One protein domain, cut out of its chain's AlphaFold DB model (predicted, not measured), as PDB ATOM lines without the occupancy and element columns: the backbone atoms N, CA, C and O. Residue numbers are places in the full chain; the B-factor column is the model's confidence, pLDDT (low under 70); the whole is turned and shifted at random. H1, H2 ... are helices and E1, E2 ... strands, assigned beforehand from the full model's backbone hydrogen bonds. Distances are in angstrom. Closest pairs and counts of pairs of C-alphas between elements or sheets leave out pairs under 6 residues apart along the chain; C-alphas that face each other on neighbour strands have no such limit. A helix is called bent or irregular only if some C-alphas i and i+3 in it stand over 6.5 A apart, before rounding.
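Overview. This is residues 276 to 401 of the 439 residues of an uncharacterized protein of Microthyrium microscopicum (UniProt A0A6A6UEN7). A single twisted sheet of five strands forms a wall with helices on one face and the other face bare; H1 covers the E1 and E2 side, H3 covers E4, and the longest helix, H2, lies farther out from the sheet and packs on both H1 and H3. The 126 printed residues hold three named helices and five named strands, in the order E1 H1 E2 H2 H3 E3 E4 E5, of class mixed, helices and strands. The sheet is mixed, order E1 E2 E3 E4 E5, with E1 and E2 parallel and the rest antiparallel. The whole is compact, with a radius of gyration of the C-alphas of 14.1 A and spans of 42 by 30 by 26 A.

Along the chain. Find C-alpha 276 at (236.436, 210.795, 321.268); from there E1 runs through residues 276 to 280, 14.0 A. H1 is residues 293 to 300, 11.1 A, and E2 is residues 306 to 311, 16.4 A. H2 begins at C-alpha 320, at (260.348, 202.384, 305.792), and runs to residue 338, 25.6 A, with a kink of 34 degrees near residue 327; it is neither bent nor irregular, but only just: C-alphas 324 and 327 are 6.1 A apart. H3 is residues 350 to 362, 19.5 A. E3, residues 365 to 371, and E4, residues 377 to 383, are 19.8 A each; E5, residues 386 to 392, is 18.5 A and ends at (244.812, 193.859, 318.427).

Arrangement. Look first at E1 and E2, parallel at 9 degrees, with N 277 and O 306 2.9 A apart. E1, H1 and E2 make a strand-helix-strand unit, two parallel neighbour strands with a helix between, its crossover right-handed. E2 and E3 are antiparallel, N 307 to O 369 being 2.8 A. E3, E4 and E5 form a meander, each strand the antiparallel neighbour of the one before, in two hairpins: N 368 to O 380 is 2.9 A, N 391 to O 379 2.8 A. H1 is on the sheet at a height of 9.7 A, over E1 and E2, along the strands. H3, on the same face at a height of 9.0 A, is over E4 and runs along it only just, at 27 degrees on the local plane. H2 is not on the sheet. With residues 330 to 337 alone it touches H1, closest C-alphas Leu 299 and Ile 334, 7.2 A, at a shallow tilt of 13 degrees, the same way. With residues 320 to 324 alone it touches H3, closest C-alphas Lys 320 and Ala 357, 5.5 A, at a steep tilt of 61 degrees, opposite ways. O i to N i+4 pairs within hydrogen-bond range are 2 of 4 in H1, 12 of 15 in H2 and 7 of 9 in H3.

Size, cuts and confidence. The C-alphas farthest apart, Gly 315 and Gln 401, are 42.1 A apart. The printed part has no cut; the links E1 to H1 and H2 to H3 are long. The mean pLDDT of the printed part is 73.9, and 41 residues are under 70, among them 283 to 291, 313 to 320 and 394 to 401.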
ATOM      1  N   LYS A 276     236.280 210.990 322.712       93.50
ATOM      2  CA  LYS A 276     236.436 210.795 321.268       93.50
ATOM      3  C   LYS A 276     237.143 211.993 320.657       93.50
ATOM      4  O   LYS A 276     236.743 213.131 320.903       93.50
ATOM      5  N   VAL A 277     238.158 211.740 319.844       91.50
ATOM      6  CA  VAL A 277     238.952 212.781 319.184       91.50
ATOM      7  C   VAL A 277     239.194 212.410 317.733       91.50
ATOM      8  O   VAL A 277     239.497 211.259 317.436       91.50
ATOM      9  N   ARG A 278     239.112 213.406 316.854       90.88
ATOM     10  CA  ARG A 278     239.589 213.345 315.474       90.88
ATOM     11  C   ARG A 278     240.533 214.516 315.229       90.88
ATOM     12  O   ARG A 278     240.241 215.630 315.644       90.88
ATOM     13  N   THR A 279     241.648 214.299 314.555       89.12
ATOM     14  CA  THR A 279     242.626 215.365 314.300       89.12
ATOM     15  C   THR A 279     243.370 215.093 312.988       89.12
ATOM     16  O   THR A 279     243.590 213.924 312.655       89.12
ATOM     17  N   PRO A 280     243.666 216.114 312.162       87.25
ATOM     18  CA  PRO A 280     244.531 215.951 311.012       87.25
ATOM     19  C   PRO A 280     245.985 216.049 311.481       87.25
ATOM     20  O   PRO A 280     246.339 217.011 312.154       87.25
ATOM     21  N   ASP A 281     246.846 215.113 311.093       83.62
ATOM     22  CA  ASP A 281     248.281 215.236 311.346       83.62
ATOM     23  C   ASP A 281     249.036 215.555 310.052       83.62
ATOM     24  O   ASP A 281     249.336 214.692 309.218       83.62
ATOM     25  N   PHE A 282     249.318 216.846 309.886       75.38
ATOM     26  CA  PHE A 282     250.151 217.389 308.820       75.38
ATOM     27  C   PHE A 282     251.629 217.110 309.114       75.38
ATOM     28  O   PHE A 282     252.377 217.977 309.569       75.38
ATOM     29  N   LEU A 283     252.068 215.885 308.827       68.62
ATOM     30  CA  LEU A 283     253.480 215.518 308.914       68.62
ATOM     31  C   LEU A 283     254.262 216.225 307.799       68.62
ATOM     32  O   LEU A 283     254.354 215.747 306.667       68.62
ATOM     33  N   ASN A 284     254.822 217.391 308.125       64.69
ATOM     34  CA  ASN A 284     255.638 218.178 307.210       64.69
ATOM     35  C   ASN A 284     256.925 217.415 306.859       64.69
ATOM     36  O   ASN A 284     257.905 217.431 307.597       64.69
ATOM     37  N   ALA A 285     256.939 216.772 305.690       61.34
ATOM     38  CA  ALA A 285     258.066 215.969 305.218       61.34
ATOM     39  C   ALA A 285     259.389 216.753 305.068       61.34
ATOM     40  O   ALA A 285     260.443 216.133 304.925       61.34
ATOM     41  N   ARG A 286     259.357 218.097 305.086       62.09
ATOM     42  CA  ARG A 286     260.555 218.947 304.992       62.09
ATOM     43  C   ARG A 286     261.249 219.143 306.338       62.09
ATOM     44  O   ARG A 286     262.470 219.272 306.363       62.09
ATOM     45  N   THR A 287     260.512 219.164 307.449       64.06
ATOM     46  CA  THR A 287     261.113 219.285 308.781       64.06
ATOM     47  C   THR A 287     261.493 217.895 309.277       64.06
ATOM     48  O   THR A 287     260.650 217.055 309.574       64.06
ATOM     49  N   GLN A 288     262.791 217.611 309.389       59.91
ATOM     50  CA  GLN A 288     263.253 216.287 309.835       59.91
ATOM     51  C   GLN A 288     262.904 215.989 311.307       59.91
ATOM     52  O   GLN A 288     263.094 214.860 311.758       59.91
ATOM     53  N   ASP A 289     262.335 216.955 312.032       61.38
ATOM     54  CA  ASP A 289     262.026 216.918 313.463       61.38
ATOM     55  C   ASP A 289     260.546 216.723 313.819       61.38
ATOM     56  O   ASP A 289     260.177 216.948 314.970       61.38
ATOM     57  N   VAL A 290     259.685 216.253 312.901       58.34
ATOM     58  CA  VAL A 290     258.264 216.033 313.248       58.34
ATOM     59  C   VAL A 290     258.082 214.921 314.292       58.34
ATOM     60  O   VAL A 290     257.955 213.733 313.978       58.34
ATOM     61  N   ALA A 291     258.025 215.321 315.560       64.25
ATOM     62  CA  ALA A 291     257.263 214.624 316.581       64.25
ATOM     63  C   ALA A 291     255.780 214.745 316.213       64.25
ATOM     64  O   ALA A 291     255.322 215.846 315.934       64.25
ATOM     65  N   TRP A 292     255.056 213.625 316.174       74.06
ATOM     66  CA  TRP A 292     253.676 213.553 315.670       74.06
ATOM     67  C   TRP A 292     252.729 214.317 316.617       74.06
ATOM     68  O   TRP A 292     252.442 213.792 317.701       74.06
ATOM     69  N   PRO A 293     252.266 215.536 316.270       76.75
ATOM     70  CA  PRO A 293     251.572 216.423 317.202       76.75
ATOM     71  C   PRO A 293     250.268 215.834 317.715       76.75
ATOM     72  O   PRO A 293     250.001 215.813 318.917       76.75
ATOM     73  N   SER A 294     249.504 215.245 316.798       80.62
ATOM     74  CA  SER A 294     248.263 214.553 317.104       80.62
ATOM     75  C   SER A 294     248.486 213.441 318.134       80.62
ATOM     76  O   SER A 294     247.776 213.369 319.134       80.62
ATOM     77  N   LEU A 295     249.521 212.612 317.970       76.94
ATOM     78  CA  LEU A 295     249.822 211.533 318.920       76.94
ATOM     79  C   LEU A 295     250.215 212.042 320.319       76.94
ATOM     80  O   LEU A 295     249.987 211.332 321.297       76.94
ATOM     81  N   GLN A 296     250.742 213.263 320.452       78.38
ATOM     82  CA  GLN A 296     250.979 213.870 321.767       78.38
ATOM     83  C   GLN A 296     249.676 214.286 322.472       78.38
ATOM     84  O   GLN A 296     249.639 214.304 323.702       78.38
ATOM     85  N   LEU A 297     248.576 214.529 321.745       79.62
ATOM     86  CA  LEU A 297     247.268 214.805 322.360       79.62
ATOM     87  C   LEU A 297     246.774 213.626 323.214       79.62
ATOM     88  O   LEU A 297     246.131 213.857 324.233       79.62
ATOM     89  N   LEU A 298     247.128 212.377 322.880       78.19
ATOM     90  CA  LEU A 298     246.835 211.208 323.725       78.19
ATOM     91  C   LEU A 298     247.483 211.299 325.116       78.19
ATOM     92  O   LEU A 298     246.935 210.775 326.082       78.19
ATOM     93  N   LEU A 299     248.622 211.989 325.235       77.50
ATOM     94  CA  LEU A 299     249.306 212.225 326.509       77.50
ATOM     95  C   LEU A 299     248.580 213.290 327.351       77.50
ATOM     96  O   LEU A 299     248.623 213.250 328.578       77.50
ATOM     97  N   LEU A 300     247.899 214.233 326.688       81.88
ATOM     98  CA  LEU A 300     247.160 215.340 327.306       81.88
ATOM     99  C   LEU A 300     245.692 215.000 327.613       81.88
ATOM    100  O   LEU A 300     245.067 215.689 328.425       81.88
ATOM    101  N   LEU A 301     245.137 213.969 326.967       86.75
ATOM    102  CA  LEU A 301     243.718 213.607 326.981       86.75
ATOM    103  C   LEU A 301     243.489 212.210 327.608       86.75
ATOM    104  O   LEU A 301     243.224 211.237 326.901       86.75
ATOM    105  N   PRO A 302     243.551 212.091 328.950       82.94
ATOM    106  CA  PRO A 302     243.629 210.807 329.662       82.94
ATOM    107  C   PRO A 302     242.407 209.891 329.492       82.94
ATOM    108  O   PRO A 302     242.499 208.674 329.650       82.94
ATOM    109  N   ASN A 303     241.242 210.456 329.178       87.38
ATOM    110  CA  ASN A 303     240.000 209.697 329.049       87.38
ATOM    111  C   ASN A 303     239.574 209.438 327.604       87.38
ATOM    112  O   ASN A 303     238.493 208.897 327.372       87.38
ATOM    113  N   VAL A 304     240.459 209.713 326.641       88.62
ATOM    114  CA  VAL A 304     240.252 209.308 325.254       88.62
ATOM    115  C   VAL A 304     240.238 207.785 325.153       88.62
ATOM    116  O   VAL A 304     241.085 207.081 325.701       88.62
ATOM    117  N   ARG A 305     239.206 207.281 324.480       87.19
ATOM    118  CA  ARG A 305     238.980 205.861 324.179       87.19
ATOM    119  C   ARG A 305     238.788 205.612 322.688       87.19
ATOM    120  O   ARG A 305     238.904 204.473 322.268       87.19
ATOM    121  N   HIS A 306     238.525 206.651 321.897       90.56
ATOM    122  CA  HIS A 306     238.518 206.592 320.438       90.56
ATOM    123  C   HIS A 306     239.297 207.796 319.900       90.56
ATOM    124  O   HIS A 306     238.938 208.945 320.168       90.56
ATOM    125  N   PHE A 307     240.387 207.535 319.187       89.12
ATOM    126  CA  PHE A 307     241.317 208.548 318.704       89.12
ATOM    127  C   PHE A 307     241.627 208.309 317.231       89.12
ATOM    128  O   PHE A 307     242.225 207.297 316.874       89.12
ATOM    129  N   GLU A 308     241.206 209.240 316.385       90.88
ATOM    130  CA  GLU A 308     241.309 209.150 314.936       90.88
ATOM    131  C   GLU A 308     242.272 210.217 314.404       90.88
ATOM    132  O   GLU A 308     241.988 211.414 314.473       90.88
ATOM    133  N   VAL A 309     243.397 209.792 313.832       87.62
ATOM    134  CA  VAL A 309     244.310 210.682 313.111       87.62
ATOM    135  C   VAL A 309     244.112 210.500 311.620       87.62
ATOM    136  O   VAL A 309     244.307 209.406 311.083       87.62
ATOM    137  N   LYS A 310     243.746 211.586 310.944       86.94
ATOM    138  CA  LYS A 310     243.751 211.658 309.485       86.94
ATOM    139  C   LYS A 310     245.079 212.223 309.037       86.94
ATOM    140  O   LYS A 310     245.456 213.297 309.476       86.94
ATOM    141  N   PHE A 311     245.751 211.561 308.115       81.31
ATOM    142  CA  PHE A 311     246.949 212.110 307.500       81.31
ATOM    143  C   PHE A 311     246.599 212.566 306.076       81.31
ATOM    144  O   PHE A 311     246.417 211.713 305.200       81.31
ATOM    145  N   PRO A 312     246.392 213.876 305.844       72.62
ATOM    146  CA  PRO A 312     246.019 214.397 304.535       72.62
ATOM    147  C   PRO A 312     247.218 214.463 303.578       72.62
ATOM    148  O   PRO A 312     248.315 214.862 303.954       72.62
ATOM    149  N   HIS A 313     246.949 214.070 302.333       63.34
ATOM    150  CA  HIS A 313     247.807 214.008 301.146       63.34
ATOM    151  C   HIS A 313     249.312 214.308 301.310       63.34
ATOM    152  O   HIS A 313     249.768 215.445 301.193       63.34
ATOM    153  N   PHE A 314     250.115 213.247 301.444       61.28
ATOM    154  CA  PHE A 314     251.573 213.346 301.344       61.28
ATOM    155  C   PHE A 314     252.063 213.339 299.898       61.28
ATOM    156  O   PHE A 314     252.020 212.316 299.219       61.28
ATOM    157  N   GLY A 315     252.653 214.454 299.467       54.94
ATOM    158  CA  GLY A 315     253.416 214.555 298.217       54.94
ATOM    159  C   GLY A 315     254.814 213.920 298.281       54.94
ATOM    160  O   GLY A 315     255.744 214.449 297.679       54.94
ATOM    161  N   GLY A 316     255.008 212.842 299.049       60.91
ATOM    162  CA  GLY A 316     256.323 212.233 299.252       60.91
ATOM    163  C   GLY A 316     256.255 210.809 299.798       60.91
ATOM    164  O   GLY A 316     255.528 210.522 300.745       60.91
ATOM    165  N   THR A 317     257.053 209.911 299.217       61.47
ATOM    166  CA  THR A 317     257.164 208.518 299.662       61.47
ATOM    167  C   THR A 317     257.817 208.438 301.037       61.47
ATOM    168  O   THR A 317     258.982 208.813 301.183       61.47
ATOM    169  N   TRP A 318     257.130 207.884 302.037       67.25
ATOM    170  CA  TRP A 318     257.779 207.598 303.313       67.25
ATOM    171  C   TRP A 318     258.688 206.384 303.169       67.25
ATOM    172  O   TRP A 318     258.233 205.258 302.948       67.25
ATOM    173  N   GLU A 319     259.990 206.581 303.357       65.69
ATOM    174  CA  GLU A 319     260.889 205.449 303.521       65.69
ATOM    175  C   GLU A 319     260.486 204.630 304.755       65.69
ATOM    176  O   GLU A 319     260.252 205.175 305.839       65.69
ATOM    177  N   LYS A 320     260.524 203.295 304.643       67.50
ATOM    178  CA  LYS A 320     260.348 202.384 305.792       67.50
ATOM    179  C   LYS A 320     261.280 202.746 306.961       67.50
ATOM    180  O   LYS A 320     260.929 202.537 308.121       67.50
ATOM    181  N   LYS A 321     262.457 203.307 306.656       70.81
ATOM    182  CA  LYS A 321     263.439 203.818 307.621       70.81
ATOM    183  C   LYS A 321     262.895 204.997 308.438       70.81
ATOM    184  O   LYS A 321     263.058 204.983 309.654       70.81
ATOM    185  N   TRP A 322     262.208 205.950 307.802       73.69
ATOM    186  CA  TRP A 322     261.581 207.103 308.462       73.69
ATOM    187  C   TRP A 322     260.437 206.671 309.384       73.69
ATOM    188  O   TRP A 322     260.406 207.038 310.557       73.69
ATOM    189  N   VAL A 323     259.560 205.780 308.905       68.56
ATOM    190  CA  VAL A 323     258.495 205.185 309.733       68.56
ATOM    191  C   VAL A 323     259.085 204.506 310.974       68.56
ATOM    192  O   VAL A 323     258.658 204.764 312.101       68.56
ATOM    193  N   LYS A 324     260.118 203.670 310.792       70.31
ATOM    194  CA  LYS A 324     260.784 202.979 311.906       70.31
ATOM    195  C   LYS A 324     261.523 203.925 312.857       70.31
ATOM    196  O   LYS A 324     261.634 203.564 314.027       70.31
ATOM    197  N   SER A 325     262.017 205.081 312.408       75.25
ATOM    198  CA  SER A 325     262.773 206.017 313.254       75.25
ATOM    199  C   SER A 325     261.908 207.059 313.968       75.25
ATOM    200  O   SER A 325     262.245 207.414 315.094       75.25
ATOM    201  N   LYS A 326     260.799 207.524 313.370       75.06
ATOM    202  CA  LYS A 326     259.959 208.611 313.915       75.06
ATOM    203  C   LYS A 326     258.640 208.151 314.538       75.06
ATOM    204  O   LYS A 326     258.277 208.659 315.595       75.06
ATOM    205  N   LEU A 327     257.954 207.154 313.973       73.50
ATOM    206  CA  LEU A 327     256.712 206.648 314.577       73.50
ATOM    207  C   LEU A 327     256.994 205.731 315.779       73.50
ATOM    208  O   LEU A 327     256.275 205.763 316.775       73.50
ATOM    209  N   ARG A 328     258.068 204.930 315.724       75.81
ATOM    210  CA  ARG A 328     258.421 203.976 316.793       75.81
ATOM    211  C   ARG A 328     258.669 204.639 318.161       75.81
ATOM    212  O   ARG A 328     258.171 204.075 319.134       75.81
ATOM    213  N   PRO A 329     259.395 205.770 318.296       76.62
ATOM    214  CA  PRO A 329     259.544 206.447 319.587       76.62
ATOM    215  C   PRO A 329     258.210 206.943 320.149       76.62
ATOM    216  O   PRO A 329     257.885 206.608 321.282       76.62
ATOM    217  N   THR A 330     257.403 207.647 319.350       72.38
ATOM    218  CA  THR A 330     256.100 208.183 319.785       72.38
ATOM    219  C   THR A 330     255.137 207.070 320.196       72.38
ATOM    220  O   THR A 330     254.493 207.151 321.237       72.38
ATOM    221  N   TRP A 331     255.099 205.980 319.429       75.19
ATOM    222  CA  TRP A 331     254.326 204.788 319.767       75.19
ATOM    223  C   TRP A 331     254.783 204.137 321.072       75.19
ATOM    224  O   TRP A 331     253.955 203.788 321.907       75.19
ATOM    225  N   ASN A 332     256.096 204.019 321.287       75.75
ATOM    226  CA  ASN A 332     256.623 203.508 322.549       75.75
ATOM    227  C   ASN A 332     256.330 204.448 323.722       75.75
ATOM    228  O   ASN A 332     256.056 203.950 324.807       75.75
ATOM    229  N   ALA A 333     256.320 205.769 323.522       74.25
ATOM    230  CA  ALA A 333     255.915 206.731 324.548       74.25
ATOM    231  C   ALA A 333     254.427 206.582 324.916       74.25
ATOM    232  O   ALA A 333     254.092 206.549 326.098       74.25
ATOM    233  N   ILE A 334     253.547 206.400 323.923       71.81
ATOM    234  CA  ILE A 334     252.127 206.087 324.145       71.81
ATOM    235  C   ILE A 334     251.986 204.761 324.897       71.81
ATOM    236  O   ILE A 334     251.388 204.730 325.966       71.81
ATOM    237  N   ILE A 335     252.583 203.672 324.401       73.81
ATOM    238  CA  ILE A 335     252.556 202.367 325.080       73.81
ATOM    239  C   ILE A 335     253.047 202.482 326.526       73.81
ATOM    240  O   ILE A 335     252.416 201.927 327.423       73.81
ATOM    241  N   TYR A 336     254.142 203.210 326.751       73.00
ATOM    242  CA  TYR A 336     254.734 203.404 328.069       73.00
ATOM    243  C   TYR A 336     253.781 204.120 329.035       73.00
ATOM    244  O   TYR A 336     253.651 203.704 330.181       73.00
ATOM    245  N   MET A 337     253.083 205.156 328.562       67.00
ATOM    246  CA  MET A 337     252.089 205.904 329.343       67.00
ATOM    247  C   MET A 337     250.813 205.099 329.625       67.00
ATOM    248  O   MET A 337     250.181 205.295 330.660       67.00
ATOM    249  N   LEU A 338     250.409 204.220 328.700       68.56
ATOM    250  CA  LEU A 338     249.152 203.473 328.788       68.56
ATOM    251  C   LEU A 338     249.275 202.131 329.527       68.56
ATOM    252  O   LEU A 338     248.284 201.646 330.076       68.56
ATOM    253  N   GLN A 339     250.460 201.511 329.541       70.06
ATOM    254  CA  GLN A 339     250.699 200.240 330.229       70.06
ATOM    255  C   GLN A 339     250.959 200.444 331.727       70.06
ATOM    256  O   GLN A 339     251.931 201.082 332.115       70.06
ATOM    257  N   LYS A 340     250.183 199.752 332.576       65.69
ATOM    258  CA  LYS A 340     250.393 199.710 334.040       65.69
ATOM    259  C   LYS A 340     251.796 199.231 334.463       65.69
ATOM    260  O   LYS A 340     252.267 199.547 335.552       65.69
ATOM    261  N   ALA A 341     252.433 198.424 333.619       67.62
ATOM    262  CA  ALA A 341     253.794 197.927 333.784       67.62
ATOM    263  C   ALA A 341     254.462 197.914 332.396       67.62
ATOM    264  O   ALA A 341     254.322 196.923 331.669       67.62
ATOM    265  N   PRO A 342     255.112 199.016 331.981       61.75
ATOM    266  CA  PRO A 342     255.638 199.141 330.632       61.75
ATOM    267  C   PRO A 342     256.771 198.143 330.396       61.75
ATOM    268  O   PRO A 342     257.784 198.146 331.099       61.75
ATOM    269  N   ARG A 343     256.612 197.279 329.389       64.38
ATOM    270  CA  ARG A 343     257.706 196.403 328.941       64.38
ATOM    271  C   ARG A 343     258.741 197.215 328.165       64.38
ATOM    272  O   ARG A 343     258.407 198.202 327.513       64.38
ATOM    273  N   SER A 344     259.994 196.770 328.189       55.34
ATOM    274  CA  SER A 344     261.054 197.356 327.371       55.34
ATOM    275  C   SER A 344     260.686 197.304 325.881       55.34
ATOM    276  O   SER A 344     260.497 196.231 325.317       55.34
ATOM    277  N   ARG A 345     260.582 198.495 325.276       66.88
ATOM    278  CA  ARG A 345     260.537 198.798 323.834       66.88
ATOM    279  C   ARG A 345     259.785 197.776 322.962       66.88
ATOM    280  O   ARG A 345     260.384 196.854 322.413       66.88
ATOM    281  N   GLN A 346     258.489 197.995 322.749       69.50
ATOM    282  CA  GLN A 346     257.713 197.210 321.791       69.50
ATOM    283  C   GLN A 346     257.923 197.739 320.364       69.50
ATOM    284  O   GLN A 346     257.630 198.896 320.043       69.50
ATOM    285  N   ASP A 347     258.437 196.874 319.494       72.56
ATOM    286  CA  ASP A 347     258.482 197.121 318.058       72.56
ATOM    287  C   ASP A 347     257.101 196.884 317.434       72.56
ATOM    288  O   ASP A 347     256.363 195.980 317.824       72.56
ATOM    289  N   PHE A 348     256.754 197.692 316.431       70.12
ATOM    290  CA  PHE A 348     255.564 197.447 315.620       70.12
ATOM    291  C   PHE A 348     255.649 196.088 314.912       70.12
ATOM    292  O   PHE A 348     256.715 195.761 314.377       70.12
ATOM    293  N   PRO A 349     254.530 195.350 314.784       76.94
ATOM    294  CA  PRO A 349     254.449 194.203 313.888       76.94
ATOM    295  C   PRO A 349     254.917 194.595 312.482       76.94
ATOM    296  O   PRO A 349     254.480 195.608 311.942       76.94
ATOM    297  N   GLN A 350     255.803 193.808 311.869       77.00
ATOM    298  CA  GLN A 350     256.447 194.197 310.606       77.00
ATOM    299  C   GLN A 350     255.415 194.476 309.486       77.00
ATOM    300  O   GLN A 350     255.555 195.472 308.778       77.00
ATOM    301  N   LYS A 351     254.301 193.722 309.448       77.75
ATOM    302  CA  LYS A 351     253.133 193.965 308.571       77.75
ATOM    303  C   LYS A 351     252.553 195.385 308.703       77.75
ATOM    304  O   LYS A 351     252.213 195.987 307.690       77.75
ATOM    305  N   PHE A 352     252.489 195.941 309.919       77.12
ATOM    306  CA  PHE A 352     252.051 197.324 310.168       77.12
ATOM    307  C   PHE A 352     252.984 198.326 309.495       77.12
ATOM    308  O   PHE A 352     252.541 199.222 308.788       77.12
ATOM    309  N   VAL A 353     254.294 198.155 309.691       77.69
ATOM    310  CA  VAL A 353     255.313 199.062 309.148       77.69
ATOM    311  C   VAL A 353     255.330 199.019 307.622       77.69
ATOM    312  O   VAL A 353     255.441 200.061 306.977       77.69
ATOM    313  N   ASP A 354     255.211 197.824 307.041       78.62
ATOM    314  CA  ASP A 354     255.184 197.648 305.592       78.62
ATOM    315  C   ASP A 354     253.937 198.267 304.962       78.62
ATOM    316  O   ASP A 354     254.049 198.939 303.934       78.62
ATOM    317  N   GLN A 355     252.773 198.120 305.597       73.88
ATOM    318  CA  GLN A 355     251.555 198.766 305.124       73.88
ATOM    319  C   GLN A 355     251.561 200.277 305.332       73.88
ATOM    320  O   GLN A 355     251.171 200.985 304.416       73.88
ATOM    321  N   LEU A 356     252.052 200.798 306.459       73.69
ATOM    322  CA  LEU A 356     252.116 202.244 306.696       73.69
ATOM    323  C   LEU A 356     253.034 202.937 305.668       73.69
ATOM    324  O   LEU A 356     252.685 203.975 305.108       73.69
ATOM    325  N   ALA A 357     254.172 202.315 305.340       74.75
ATOM    326  CA  ALA A 357     255.042 202.769 304.255       74.75
ATOM    327  C   ALA A 357     254.381 202.640 302.867       74.75
ATOM    328  O   ALA A 357     254.619 203.475 301.995       74.75
ATOM    329  N   THR A 358     253.526 201.636 302.658       75.69
ATOM    330  CA  THR A 358     252.764 201.459 301.409       75.69
ATOM    331  C   THR A 358     251.661 202.516 301.277       75.69
ATOM    332  O   THR A 358     251.613 203.210 300.266       75.69
ATOM    333  N   ALA A 359     250.848 202.722 302.316       69.81
ATOM    334  CA  ALA A 359     249.769 203.706 302.376       69.81
ATOM    335  C   ALA A 359     250.266 205.152 302.216       69.81
ATOM    336  O   ALA A 359     249.568 205.966 301.615       69.81
ATOM    337  N   SER A 360     251.498 205.459 302.655       67.69
ATOM    338  CA  SER A 360     252.118 206.781 302.439       67.69
ATOM    339  C   SER A 360     252.132 207.225 300.970       67.69
ATOM    340  O   SER A 360     252.078 208.418 300.690       67.69
ATOM    341  N   ARG A 361     252.153 206.272 300.024       69.50
ATOM    342  CA  ARG A 361     252.171 206.532 298.576       69.50
ATOM    343  C   ARG A 361     250.834 207.006 298.018       69.50
ATOM    344  O   ARG A 361     250.803 207.553 296.924       69.50
ATOM    345  N   TYR A 362     249.747 206.761 298.742       67.44
ATOM    346  CA  TYR A 362     248.387 206.892 298.230       67.44
ATOM    347  C   TYR A 362     247.562 207.978 298.955       67.44
ATOM    348  O   TYR A 362     246.337 208.037 298.850       67.44
ATOM    349  N   GLY A 363     248.232 208.860 299.701       62.25
ATOM    350  CA  GLY A 363     247.702 210.159 300.120       62.25
ATOM    351  C   GLY A 363     246.810 210.200 301.364       62.25
ATOM    352  O   GLY A 363     246.886 211.187 302.083       62.25
ATOM    353  N   HIS A 364     246.007 209.180 301.665       71.56
ATOM    354  CA  HIS A 364     245.061 209.236 302.794       71.56
ATOM    355  C   HIS A 364     245.190 208.047 303.740       71.56
ATOM    356  O   HIS A 364     244.550 207.017 303.546       71.56
ATOM    357  N   LEU A 365     245.984 208.218 304.797       75.75
ATOM    358  CA  LEU A 365     246.049 207.263 305.900       75.75
ATOM    359  C   LEU A 365     245.082 207.679 307.015       75.75
ATOM    360  O   LEU A 365     245.042 208.846 307.412       75.75
ATOM    361  N   LEU A 366     244.341 206.710 307.543       82.94
ATOM    362  CA  LEU A 366     243.540 206.843 308.751       82.94
ATOM    363  C   LEU A 366     244.134 205.944 309.837       82.94
ATOM    364  O   LEU A 366     244.222 204.733 309.654       82.94
ATOM    365  N   PHE A 367     244.533 206.528 310.961       81.88
ATOM    366  CA  PHE A 367     244.919 205.785 312.158       81.88
ATOM    367  C   PHE A 367     243.795 205.902 313.180       81.88
ATOM    368  O   PHE A 367     243.524 206.998 313.666       81.88
ATOM    369  N   THR A 368     243.171 204.785 313.536       84.31
ATOM    370  CA  THR A 368     242.133 204.741 314.571       84.31
ATOM    371  C   THR A 368     242.623 203.901 315.738       84.31
ATOM    372  O   THR A 368     242.849 202.701 315.599       84.31
ATOM    373  N   PHE A 369     242.769 204.525 316.900       83.75
ATOM    374  CA  PHE A 369     243.021 203.852 318.166       83.75
ATOM    375  C   PHE A 369     241.716 203.756 318.961       83.75
ATOM    376  O   PHE A 369     241.063 204.769 319.214       83.75
ATOM    377  N   GLU A 370     241.358 202.545 319.380       85.50
ATOM    378  CA  GLU A 370     240.190 202.260 320.213       85.50
ATOM    379  C   GLU A 370     240.619 201.510 321.477       85.50
ATOM    380  O   GLU A 370     241.354 200.526 321.397       85.50
ATOM    381  N   ALA A 371     240.150 201.957 322.640       81.50
ATOM    382  CA  ALA A 371     240.313 201.277 323.920       81.50
ATOM    383  C   ALA A 371     238.945 200.806 324.428       81.50
ATOM    384  O   ALA A 371     238.036 201.615 324.633       81.50
ATOM    385  N   ASP A 372     238.799 199.498 324.625       79.88
ATOM    386  CA  ASP A 372     237.579 198.884 325.139       79.88
ATOM    387  C   ASP A 372     237.447 199.030 326.671       79.88
ATOM    388  O   ASP A 372     238.351 199.498 327.370       79.88
ATOM    389  N   ARG A 373     236.286 198.637 327.215       75.12
ATOM    390  CA  ARG A 373     235.994 198.721 328.661       75.12
ATOM    391  C   ARG A 373     236.780 197.721 329.517       75.12
ATOM    392  O   ARG A 373     236.894 197.926 330.717       75.12
ATOM    393  N   MET A 374     237.309 196.657 328.920       73.88
ATOM    394  CA  MET A 374     238.185 195.673 329.571       73.88
ATOM    395  C   MET A 374     239.663 196.102 329.514       73.88
ATOM    396  O   MET A 374     240.554 195.363 329.944       73.88
ATOM    397  N   GLY A 375     239.925 197.299 328.978       69.38
ATOM    398  CA  GLY A 375     241.244 197.870 328.773       69.38
ATOM    399  C   GLY A 375     241.985 197.301 327.566       69.38
ATOM    400  O   GLY A 375     243.133 197.685 327.368       69.38
ATOM    401  N   GLY A 376     241.382 196.413 326.771       77.12
ATOM    402  CA  GLY A 376     241.959 195.971 325.506       77.12
ATOM    403  C   GLY A 376     242.049 197.136 324.523       77.12
ATOM    404  O   GLY A 376     241.241 198.063 324.559       77.12
ATOM    405  N   THR A 377     243.059 197.120 323.654       77.12
ATOM    406  CA  THR A 377     243.240 198.179 322.654       77.12
ATOM    407  C   THR A 377     243.352 197.607 321.251       77.12
ATOM    408  O   THR A 377     243.958 196.555 321.017       77.12
ATOM    409  N   LYS A 378     242.744 198.324 320.314       84.12
ATOM    410  CA  LYS A 378     242.675 198.019 318.892       84.12
ATOM    411  C   LYS A 378     243.250 199.209 318.138       84.12
ATOM    412  O   LYS A 378     242.823 200.342 318.340       84.12
ATOM    413  N   VAL A 379     244.211 198.949 317.262       80.44
ATOM    414  CA  VAL A 379     244.728 199.934 316.310       80.44
ATOM    415  C   VAL A 379     244.278 199.515 314.926       80.44
ATOM    416  O   VAL A 379     244.541 198.390 314.515       80.44
ATOM    417  N   THR A 380     243.628 200.412 314.201       83.50
ATOM    418  CA  THR A 380     243.225 200.196 312.810       83.50
ATOM    419  C   THR A 380     243.990 201.169 311.931       83.50
ATOM    420  O   THR A 380     244.020 202.366 312.221       83.50
ATOM    421  N   LEU A 381     244.618 200.658 310.875       79.62
ATOM    422  CA  LEU A 381     245.036 201.467 309.737       79.62
ATOM    423  C   LEU A 381     244.031 201.250 308.612       79.62
ATOM    424  O   LEU A 381     243.972 200.148 308.064       79.62
ATOM    425  N   SER A 382     243.289 202.296 308.263       80.38
ATOM    426  CA  SER A 382     242.437 202.304 307.072       80.38
ATOM    427  C   SER A 382     243.095 203.128 305.973       80.38
ATOM    428  O   SER A 382     243.708 204.173 306.226       80.38
ATOM    429  N   TYR A 383     242.963 202.655 304.739       80.50
ATOM    430  CA  TYR A 383     243.450 203.330 303.544       80.50
ATOM    431  C   TYR A 383     242.381 203.257 302.440       80.50
ATOM    432  O   TYR A 383     241.665 202.264 302.327       80.50
ATOM    433  N   TYR A 384     242.255 204.305 301.623       75.81
ATOM    434  CA  TYR A 384     241.177 204.429 300.638       75.81
ATOM    435  C   TYR A 384     241.325 203.451 299.453       75.81
ATOM    436  O   TYR A 384     241.956 203.763 298.449       75.81
ATOM    437  N   GLY A 385     240.728 202.262 299.566       70.38
ATOM    438  CA  GLY A 385     240.797 201.209 298.542       70.38
ATOM    439  C   GLY A 385     241.727 200.038 298.881       70.38
ATOM    440  O   GLY A 385     242.070 199.264 297.993       70.38
ATOM    441  N   LEU A 386     242.130 199.883 300.148       72.06
ATOM    442  CA  LEU A 386     242.729 198.647 300.668       72.06
ATOM    443  C   LEU A 386     241.942 198.152 301.887       72.06
ATOM    444  O   LEU A 386     241.245 198.927 302.537       72.06
ATOM    445  N   GLU A 387     242.076 196.865 302.204       79.88
ATOM    446  CA  GLU A 387     241.507 196.281 303.422       79.88
ATOM    447  C   GLU A 387     242.107 196.910 304.691       79.88
ATOM    448  O   GLU A 387     243.327 197.082 304.800       79.88
ATOM    449  N   ASP A 388     241.248 197.183 305.674       82.19
ATOM    450  CA  ASP A 388     241.637 197.693 306.990       82.19
ATOM    451  C   ASP A 388     242.577 196.724 307.720       82.19
ATOM    452  O   ASP A 388     242.197 195.604 308.082       82.19
ATOM    453  N   LEU A 389     243.785 197.178 308.064       78.75
ATOM    454  CA  LEU A 389     244.633 196.428 308.985       78.75
ATOM    455  C   LEU A 389     244.291 196.787 310.420       78.75
ATOM    456  O   LEU A 389     244.825 197.731 311.005       78.75
ATOM    457  N   THR A 390     243.449 195.946 311.005       81.44
ATOM    458  CA  THR A 390     243.287 195.876 312.453       81.44
ATOM    459  C   THR A 390     244.451 195.109 313.085       81.44
ATOM    460  O   THR A 390     244.742 193.969 312.721       81.44
ATOM    461  N   ILE A 391     245.079 195.712 314.091       75.88
ATOM    462  CA  ILE A 391     245.988 195.064 315.033       75.88
ATOM    463  C   ILE A 391     245.369 195.141 316.423       75.88
ATOM    464  O   ILE A 391     245.133 196.220 316.965       75.88
ATOM    465  N   LEU A 392     245.138 193.972 317.013       77.75
ATOM    466  CA  LEU A 392     244.812 193.859 318.427       77.75
ATOM    467  C   LEU A 392     246.104 193.968 319.239       77.75
ATOM    468  O   LEU A 392     247.089 193.281 318.958       77.75
ATOM    469  N   CYS A 393     246.094 194.812 320.266       72.56
ATOM    470  CA  CYS A 393     247.222 195.047 321.160       72.56
ATOM    471  C   CYS A 393     246.898 194.519 322.574       72.56
ATOM    472  O   CYS A 393     246.778 195.306 323.515       72.56
ATOM    473  N   PRO A 394     246.792 193.185 322.775       64.19
ATOM    474  CA  PRO A 394     246.312 192.575 324.026       64.19
ATOM    475  C   PRO A 394     247.217 192.825 325.247       64.19
ATOM    476  O   PRO A 394     246.851 192.504 326.377       64.19
ATOM    477  N   HIS A 395     248.418 193.368 325.034       59.97
ATOM    478  CA  HIS A 395     249.378 193.699 326.088       59.97
ATOM    479  C   HIS A 395     249.256 195.138 326.603       59.97
ATOM    480  O   HIS A 395     249.757 195.433 327.687       59.97
ATOM    481  N   ILE A 396     248.596 196.033 325.865       61.00
ATOM    482  CA  ILE A 396     248.244 197.360 326.368       61.00
ATOM    483  C   ILE A 396     246.898 197.200 327.073       61.00
ATOM    484  O   ILE A 396     245.855 197.284 326.435       61.00
ATOM    485  N   LYS A 397     246.937 196.923 328.382       61.31
ATOM    486  CA  LYS A 397     245.762 197.047 329.251       61.31
ATOM    487  C   LYS A 397     245.656 198.490 329.719       61.31
ATOM    488  O   LYS A 397     246.509 198.915 330.498       61.31
ATOM    489  N   TRP A 398     244.636 199.213 329.259       60.41
ATOM    490  CA  TRP A 398     244.401 200.598 329.659       60.41
ATOM    491  C   TRP A 398     244.231 200.695 331.178       60.41
ATOM    492  O   TRP A 398     243.281 200.163 331.753       60.41
ATOM    493  N   ALA A 399     245.170 201.361 331.841       55.53
ATOM    494  CA  ALA A 399     245.173 201.480 333.289       55.53
ATOM    495  C   ALA A 399     244.300 202.663 333.742       55.53
ATOM    496  O   ALA A 399     244.712 203.815 333.643       55.53
ATOM    497  N   GLU A 400     243.124 202.399 334.317       55.75
ATOM    498  CA  GLU A 400     242.289 203.461 334.915       55.75
ATOM    499  C   GLU A 400     242.952 204.151 336.129       55.75
ATOM    500  O   GLU A 400     242.538 205.230 336.536       55.75
ATOM    501  N   GLN A 401     244.004 203.552 336.701       48.41
ATOM    502  CA  GLN A 401     244.556 203.891 338.020       48.41
ATOM    503  C   GLN A 401     245.751 204.868 338.031       48.41
ATOM    504  O   GLN A 401     246.316 205.108 339.094       48.41
TER     505      GLN A 401